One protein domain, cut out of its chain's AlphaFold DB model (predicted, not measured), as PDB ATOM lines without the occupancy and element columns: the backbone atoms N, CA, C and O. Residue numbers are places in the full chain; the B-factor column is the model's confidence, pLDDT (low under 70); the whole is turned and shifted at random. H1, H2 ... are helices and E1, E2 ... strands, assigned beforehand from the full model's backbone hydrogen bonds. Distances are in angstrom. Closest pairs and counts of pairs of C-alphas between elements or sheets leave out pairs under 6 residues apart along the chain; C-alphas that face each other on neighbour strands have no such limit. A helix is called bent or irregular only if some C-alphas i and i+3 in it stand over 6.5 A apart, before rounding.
ATOM      1  N   VAL A   3     327.615 219.014 219.950       59.94
ATOM      2  CA  VAL A   3     326.513 219.979 220.098       59.94
ATOM      3  C   VAL A   3     326.291 220.689 218.767       59.94
ATOM      4  O   VAL A   3     327.251 221.104 218.118       59.94
ATOM      5  N   ILE A   4     325.036 220.824 218.348       59.16
ATOM      6  CA  ILE A   4     324.638 221.539 217.130       59.16
ATOM      7  C   ILE A   4     323.804 222.737 217.576       59.16
ATOM      8  O   ILE A   4     322.892 222.579 218.382       59.16
ATOM      9  N   GLU A   5     324.133 223.929 217.087       58.12
ATOM     10  CA  GLU A   5     323.386 225.142 217.426       58.12
ATOM     11  C   GLU A   5     322.035 225.166 216.694       58.12
ATOM     12  O   GLU A   5     321.973 224.929 215.483       58.12
ATOM     13  N   GLY A   6     320.957 225.446 217.429       49.81
ATOM     14  CA  GLY A   6     319.657 225.798 216.856       49.81
ATOM     15  C   GLY A   6     319.673 227.243 216.349       49.81
ATOM     16  O   GLY A   6     320.332 228.100 216.931       49.81
ATOM     17  N   HIS A   7     318.982 227.529 215.245       42.12
ATOM     18  CA  HIS A   7     318.950 228.880 214.679       42.12
ATOM     19  C   HIS A   7     318.116 229.837 215.557       42.12
ATOM     20  O   HIS A   7     316.942 229.582 215.798       42.12
ATOM     21  N   GLU A   8     318.763 230.931 215.976       46.25
ATOM     22  CA  GLU A   8     318.341 232.107 216.764       46.25
ATOM     23  C   GLU A   8     316.871 232.246 217.226       46.25
ATOM     24  O   GLU A   8     315.961 232.505 216.437       46.25
ATOM     25  N   GLY A   9     316.704 232.270 218.553       42.19
ATOM     26  CA  GLY A   9     315.607 232.886 219.305       42.19
ATOM     27  C   GLY A   9     316.045 233.055 220.767       42.19
ATOM     28  O   GLY A   9     316.710 232.181 221.306       42.19
ATOM     29  N   THR A  10     315.756 234.187 221.414       40.69
ATOM     30  CA  THR A  10     316.253 234.547 222.767       40.69
ATOM     31  C   THR A  10     315.533 233.838 223.927       40.69
ATOM     32  O   THR A  10     315.457 234.365 225.034       40.69
ATOM     33  N   GLU A  11     315.021 232.640 223.687       48.69
ATOM     34  CA  GLU A  11     314.536 231.689 224.687       48.69
ATOM     35  C   GLU A  11     315.312 230.396 224.429       48.69
ATOM     36  O   GLU A  11     315.569 230.086 223.266       48.69
ATOM     37  N   PHE A  12     315.747 229.666 225.462       46.38
ATOM     38  CA  PHE A  12     316.376 228.356 225.265       46.38
ATOM     39  C   PHE A  12     315.390 227.469 224.489       46.38
ATOM     40  O   PHE A  12     314.417 226.975 225.051       46.38
ATOM     41  N   SER A  13     315.565 227.364 223.170       54.62
ATOM     42  CA  SER A  13     314.600 226.701 222.301       54.62
ATOM     43  C   SER A  13     314.726 225.195 222.463       54.62
ATOM     44  O   SER A  13     315.844 224.676 222.427       54.62
ATOM     45  N   ASP A  14     313.589 224.510 222.558       74.62
ATOM     46  CA  ASP A  14     313.485 223.054 222.486       74.62
ATOM     47  C   ASP A  14     314.399 222.500 221.375       74.62
ATOM     48  O   ASP A  14     314.327 222.920 220.216       74.62
ATOM     49  N   GLY A  15     315.292 221.578 221.741       84.25
ATOM     50  CA  GLY A  15     316.352 221.077 220.865       84.25
ATOM     51  C   GLY A  15     316.191 219.598 220.541       84.25
ATOM     52  O   GLY A  15     315.799 218.800 221.387       84.25
ATOM     53  N   ASP A  16     316.525 219.199 219.317       89.00
ATOM     54  CA  ASP A  16     316.596 217.777 218.983       89.00
ATOM     55  C   ASP A  16     317.879 217.159 219.570       89.00
ATOM     56  O   ASP A  16     318.973 217.699 219.396       89.00
ATOM     57  N   VAL A  17     317.771 215.992 220.207       89.56
ATOM     58  CA  VAL A  17     318.925 215.206 220.668       89.56
ATOM     59  C   VAL A  17     319.178 214.068 219.698       89.56
ATOM     60  O   VAL A  17     318.307 213.228 219.480       89.56
ATOM     61  N   LEU A  18     320.386 214.012 219.140       90.56
ATOM     62  CA  LEU A  18     320.844 212.902 218.309       90.56
ATOM     63  C   LEU A  18     321.840 212.049 219.103       90.56
ATOM     64  O   LEU A  18     322.827 212.571 219.620       90.56
ATOM     65  N   ILE A  19     321.589 210.746 219.189       89.38
ATOM     66  CA  ILE A  19     322.427 209.784 219.906       89.38
ATOM     67  C   ILE A  19     323.113 208.870 218.895       89.38
ATOM     68  O   ILE A  19     322.463 208.135 218.147       89.38
ATOM     69  N   PHE A  20     324.442 208.892 218.921       88.50
ATOM     70  CA  PHE A  20     325.317 208.037 218.130       88.50
ATOM     71  C   PHE A  20     326.233 207.222 219.063       88.50
ATOM     72  O   PHE A  20     326.578 207.721 220.137       88.50
ATOM     73  N   PRO A  21     326.644 205.995 218.684       87.75
ATOM     74  CA  PRO A  21     326.396 205.320 217.403       87.75
ATOM     75  C   PRO A  21     325.006 204.675 217.279       87.75
ATOM     76  O   PRO A  21     324.744 203.997 216.297       87.75
ATOM     77  N   GLN A  22     324.099 204.868 218.240       88.62
ATOM     78  CA  GLN A  22     322.776 204.229 218.246       88.62
ATOM     79  C   GLN A  22     321.844 204.695 217.112       88.62
ATOM     80  O   GLN A  22     320.843 204.030 216.861       88.62
ATOM     81  N   MET A  23     322.167 205.793 216.416       90.75
ATOM     82  CA  MET A  23     321.380 206.361 215.311       90.75
ATOM     83  C   MET A  23     319.939 206.687 215.729       90.75
ATOM     84  O   MET A  23     318.986 206.343 215.033       90.75
ATOM     85  N   ILE A  24     319.772 207.348 216.877       91.62
ATOM     86  CA  ILE A  24     318.457 207.710 217.429       91.62
ATOM     87  C   ILE A  24     318.325 209.226 217.523       91.62
ATOM     88  O   ILE A  24     319.274 209.920 217.876       91.62
ATOM     89  N   LYS A  25     317.126 209.731 217.256       91.44
ATOM     90  CA  LYS A  25     316.736 211.124 217.433       91.44
ATOM     91  C   LYS A  25     315.580 211.247 218.417       91.44
ATOM     92  O   LYS A  25     314.573 210.564 218.275       91.44
ATOM     93  N   TYR A  26     315.694 212.181 219.350       91.50
ATOM     94  CA  TYR A  26     314.584 212.687 220.152       91.50
ATOM     95  C   TYR A  26     314.300 214.123 219.737       91.50
ATOM     96  O   TYR A  26     315.234 214.903 219.555       91.50
ATOM     97  N   ARG A  27     313.025 214.465 219.553       89.38
ATOM     98  CA  ARG A  27     312.627 215.813 219.143       89.38
ATOM     99  C   ARG A  27     312.271 216.688 220.322       89.38
ATOM    100  O   ARG A  27     311.611 216.215 221.242       89.38
ATOM    101  N   GLY A  28     312.631 217.964 220.217       88.25
ATOM    102  CA  GLY A  28     312.136 219.010 221.106       88.25
ATOM    103  C   GLY A  28     312.352 218.719 222.592       88.25
ATOM    104  O   GLY A  28     311.421 218.859 223.384       88.25
ATOM    105  N   LEU A  29     313.558 218.286 222.967       89.75
ATOM    106  CA  LEU A  29     313.945 218.187 224.368       89.75
ATOM    107  C   LEU A  29     313.930 219.592 224.973       89.75
ATOM    108  O   LEU A  29     314.690 220.469 224.554       89.75
ATOM    109  N   LYS A  30     313.055 219.780 225.957       88.44
ATOM    110  CA  LYS A  30     312.931 221.022 226.715       88.44
ATOM    111  C   LYS A  30     314.004 221.088 227.785       88.44
ATOM    112  O   LYS A  30     314.361 220.060 228.358       88.44
ATOM    113  N   GLU A  31     314.438 222.298 228.132       86.38
ATOM    114  CA  GLU A  31     315.384 222.525 229.234       86.38
ATOM    115  C   GLU A  31     314.904 221.868 230.541       86.38
ATOM    116  O   GLU A  31     315.676 221.194 231.218       86.38
ATOM    117  N   SER A  32     313.605 221.982 230.845       88.88
ATOM    118  CA  SER A  32     312.991 221.404 232.047       88.88
ATOM    119  C   SER A  32     313.089 219.884 232.136       88.88
ATOM    120  O   SER A  32     312.991 219.334 233.230       88.88
ATOM    121  N   ASP A  33     313.262 219.205 231.002       90.00
ATOM    122  CA  ASP A  33     313.247 217.750 230.939       90.00
ATOM    123  C   ASP A  33     314.656 217.149 230.802       90.00
ATOM    124  O   ASP A  33     314.793 215.923 230.828       90.00
ATOM    125  N   VAL A  34     315.706 217.979 230.695       89.69
ATOM    126  CA  VAL A  34     317.100 217.544 230.475       89.69
ATOM    127  C   VAL A  34     317.563 216.552 231.540       89.69
ATOM    128  O   VAL A  34     318.063 215.486 231.187       89.69
ATOM    129  N   ASP A  35     317.360 216.855 232.824       91.25
ATOM    130  CA  ASP A  35     317.810 215.979 233.915       91.25
ATOM    131  C   ASP A  35     317.137 214.602 233.844       91.25
ATOM    132  O   ASP A  35     317.801 213.571 233.956       91.25
ATOM    133  N   SER A  36     315.825 214.581 233.579       92.31
ATOM    134  CA  SER A  36     315.070 213.333 233.417       92.31
ATOM    135  C   SER A  36     315.529 212.541 232.194       92.31
ATOM    136  O   SER A  36     315.673 211.326 232.263       92.31
ATOM    137  N   PHE A  37     315.819 213.226 231.082       93.00
ATOM    138  CA  PHE A  37     316.307 212.597 229.863       93.00
ATOM    139  C   PHE A  37     317.675 211.948 230.082       93.00
ATOM    140  O   PHE A  37     317.901 210.816 229.656       93.00
ATOM    141  N   VAL A  38     318.589 212.649 230.760       91.50
ATOM    142  CA  VAL A  38     319.920 212.124 231.081       91.50
ATOM    143  C   VAL A  38     319.801 210.892 231.975       91.50
ATOM    144  O   VAL A  38     320.398 209.863 231.651       91.50
ATOM    145  N   ASP A  39     319.026 210.970 233.060       92.38
ATOM    146  CA  ASP A  39     318.871 209.847 233.985       92.38
ATOM    147  C   ASP A  39     318.208 208.647 233.297       92.38
ATOM    148  O   ASP A  39     318.769 207.549 233.288       92.38
ATOM    149  N   ASP A  40     317.059 208.836 232.651       92.25
ATOM    150  CA  ASP A  40     316.329 207.731 232.039       92.25
ATOM    151  C   ASP A  40     317.079 207.151 230.835       92.25
ATOM    152  O   ASP A  40     317.340 205.950 230.805       92.25
ATOM    153  N   VAL A  41     317.465 207.974 229.855       91.75
ATOM    154  CA  VAL A  41     317.957 207.494 228.550       91.75
ATOM    155  C   VAL A  41     319.451 207.191 228.569       91.75
ATOM    156  O   VAL A  41     319.874 206.134 228.091       91.75
ATOM    157  N   LEU A  42     320.266 208.117 229.083       89.50
ATOM    158  CA  LEU A  42     321.726 208.029 228.967       89.50
ATOM    159  C   LEU A  42     322.355 207.201 230.089       89.50
ATOM    160  O   LEU A  42     323.299 206.459 229.823       89.50
ATOM    161  N   VAL A  43     321.841 207.315 231.318       90.81
ATOM    162  CA  VAL A  43     322.375 206.604 232.491       90.81
ATOM    163  C   VAL A  43     321.705 205.245 232.674       90.81
ATOM    164  O   VAL A  43     322.394 204.240 232.835       90.81
ATOM    165  N   ASN A  44     320.370 205.197 232.649       91.25
ATOM    166  CA  ASN A  44     319.617 203.983 232.970       91.25
ATOM    167  C   ASN A  44     319.141 203.184 231.745       91.25
ATOM    168  O   ASN A  44     318.583 202.098 231.923       91.25
ATOM    169  N   HIS A  45     319.348 203.682 230.521       88.06
ATOM    170  CA  HIS A  45     318.929 203.039 229.264       88.06
ATOM    171  C   HIS A  45     317.433 202.675 229.200       88.06
ATOM    172  O   HIS A  45     317.040 201.657 228.623       88.06
ATOM    173  N   LYS A  46     316.585 203.507 229.804       89.62
ATOM    174  CA  LYS A  46     315.126 203.393 229.811       89.62
ATOM    175  C   LYS A  46     314.503 204.257 228.708       89.62
ATOM    176  O   LYS A  46     315.092 205.258 228.299       89.62
ATOM    177  N   PRO A  47     313.296 203.903 228.230       86.38
ATOM    178  CA  PRO A  47     312.520 204.790 227.377       86.38
ATOM    179  C   PRO A  47     312.226 206.104 228.100       86.38
ATOM    180  O   PRO A  47     311.826 206.092 229.264       86.38
ATOM    181  N   TRP A  48     312.374 207.220 227.397       90.19
ATOM    182  CA  TRP A  48     311.983 208.517 227.933       90.19
ATOM    183  C   TRP A  48     310.459 208.652 227.932       90.19
ATOM    184  O   TRP A  48     309.809 208.401 226.918       90.19
ATOM    185  N   ALA A  49     309.873 209.056 229.057       82.12
ATOM    186  CA  ALA A  49     308.417 209.150 229.182       82.12
ATOM    187  C   ALA A  49     307.802 210.267 228.318       82.12
ATOM    188  O   ALA A  49     306.657 210.146 227.881       82.12
ATOM    189  N   SER A  50     308.556 211.343 228.066       81.06
ATOM    190  CA  SER A  50     308.058 212.557 227.404       81.06
ATOM    191  C   SER A  50     308.282 212.585 225.888       81.06
ATOM    192  O   SER A  50     307.836 213.521 225.229       81.06
ATOM    193  N   GLY A  51     308.935 211.572 225.306       83.62
ATOM    194  CA  GLY A  51     309.244 211.557 223.877       83.62
ATOM    195  C   GLY A  51     309.530 210.166 223.321       83.62
ATOM    196  O   GLY A  51     309.939 209.257 224.036       83.62
ATOM    197  N   VAL A  52     309.320 210.003 222.015       87.38
ATOM    198  CA  VAL A  52     309.538 208.732 221.309       87.38
ATOM    199  C   VAL A  52     310.854 208.802 220.527       87.38
ATOM    200  O   VAL A  52     311.063 209.785 219.814       87.38
ATOM    201  N   PRO A  53     311.737 207.789 220.626       91.81
ATOM    202  CA  PRO A  53     312.935 207.721 219.799       91.81
ATOM    203  C   PRO A  53     312.583 207.484 218.324       91.81
ATOM    204  O   PRO A  53     311.860 206.545 217.990       91.81
ATOM    205  N   GLU A  54     313.146 208.296 217.434       92.38
ATOM    206  CA  GLU A  54     313.062 208.139 215.981       92.38
ATOM    207  C   GLU A  54     314.376 207.563 215.431       92.38
ATOM    208  O   GLU A  54     315.447 208.082 215.764       92.38
ATOM    209  N   PRO A  55     314.347 206.527 214.574       91.25
ATOM    210  CA  PRO A  55     315.558 206.040 213.927       91.25
ATOM    211  C   PRO A  55     316.080 207.067 212.914       91.25
ATOM    212  O   PRO A  55     315.328 207.599 212.095       91.25
ATOM    213  N   LEU A  56     317.386 207.310 212.943       91.38
ATOM    214  CA  LEU A  56     318.098 208.070 211.924       91.38
ATOM    215  C   LEU A  56     318.486 207.152 210.766       91.38
ATOM    216  O   LEU A  56     318.940 206.026 210.968       91.38
TER     217      LEU A  56
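AT A GLANCE: This is residues 3 to 56 of the 165 residues of an uncharacterized protein of Malus baccata (UniProt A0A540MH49). A two-stranded hairpin, E1 and E2, has one helix, H1, folded back along it with a gap between E1 and the helix. From the far end of H1 a tail without named elements returns to the hairpin, where residues 54 to 55 pair with residues 24 to 25 of E2, while a loop of residues 3 to 14 lies at the other end of the length. The 54 printed residues hold two named strands and one named helix in the order E1, E2, H1; the sheet, E1 - E2, is antiparallel. The class is mixed, helices and strands, with under half of the residues, 24 of 54, in named elements. The whole is compact, with a radius of gyration of the C-alphas of 11.4 A and spans of 32 by 23 by 17 A.

HOW THE PARTS SIT: E1, residues 15 to 19, and E2, residues 24 to 29, form a hairpin, antiparallel at 160 degrees between their directions. The C-alphas of Asp 16 and Arg 27 face each other at 4.4 A. N 17 and O 26 are within hydrogen-bond range at 2.8 A, as are N 24 and O 19 at 3.1 A. Residues 54 to 55 pair antiparallel with residues 24 to 25 of E2. H1, residues 31 to 43, is apart from E1, with no C-alpha of the one within 8 A of the other. In H1, 6 of 9 O i to N i+4 pairs are within hydrogen-bond range.

IN THESE COORDINATES: E1 begins at C-alpha 15 (316.352, 221.077, 220.865) and is 12.9 A long. E2 measures 13.4 A. H1 measures 17.7 A and ends at C-alpha 43 (322.375, 206.604, 232.491); it is irregular, with C-alphas 32 and 35 at 7.5 A.

THE WHOLE: The two C-alphas farthest apart, those of Glu 8 and Asn 44, are 32.5 A from each other. The printed part has no cut, and the links E1 to E2 and E2 to H1 are tight. Residues 3 to 14 and 44 to 56 have no named element. Mean pLDDT of the printed part is 81.1; residues 3 to 13 are under 70.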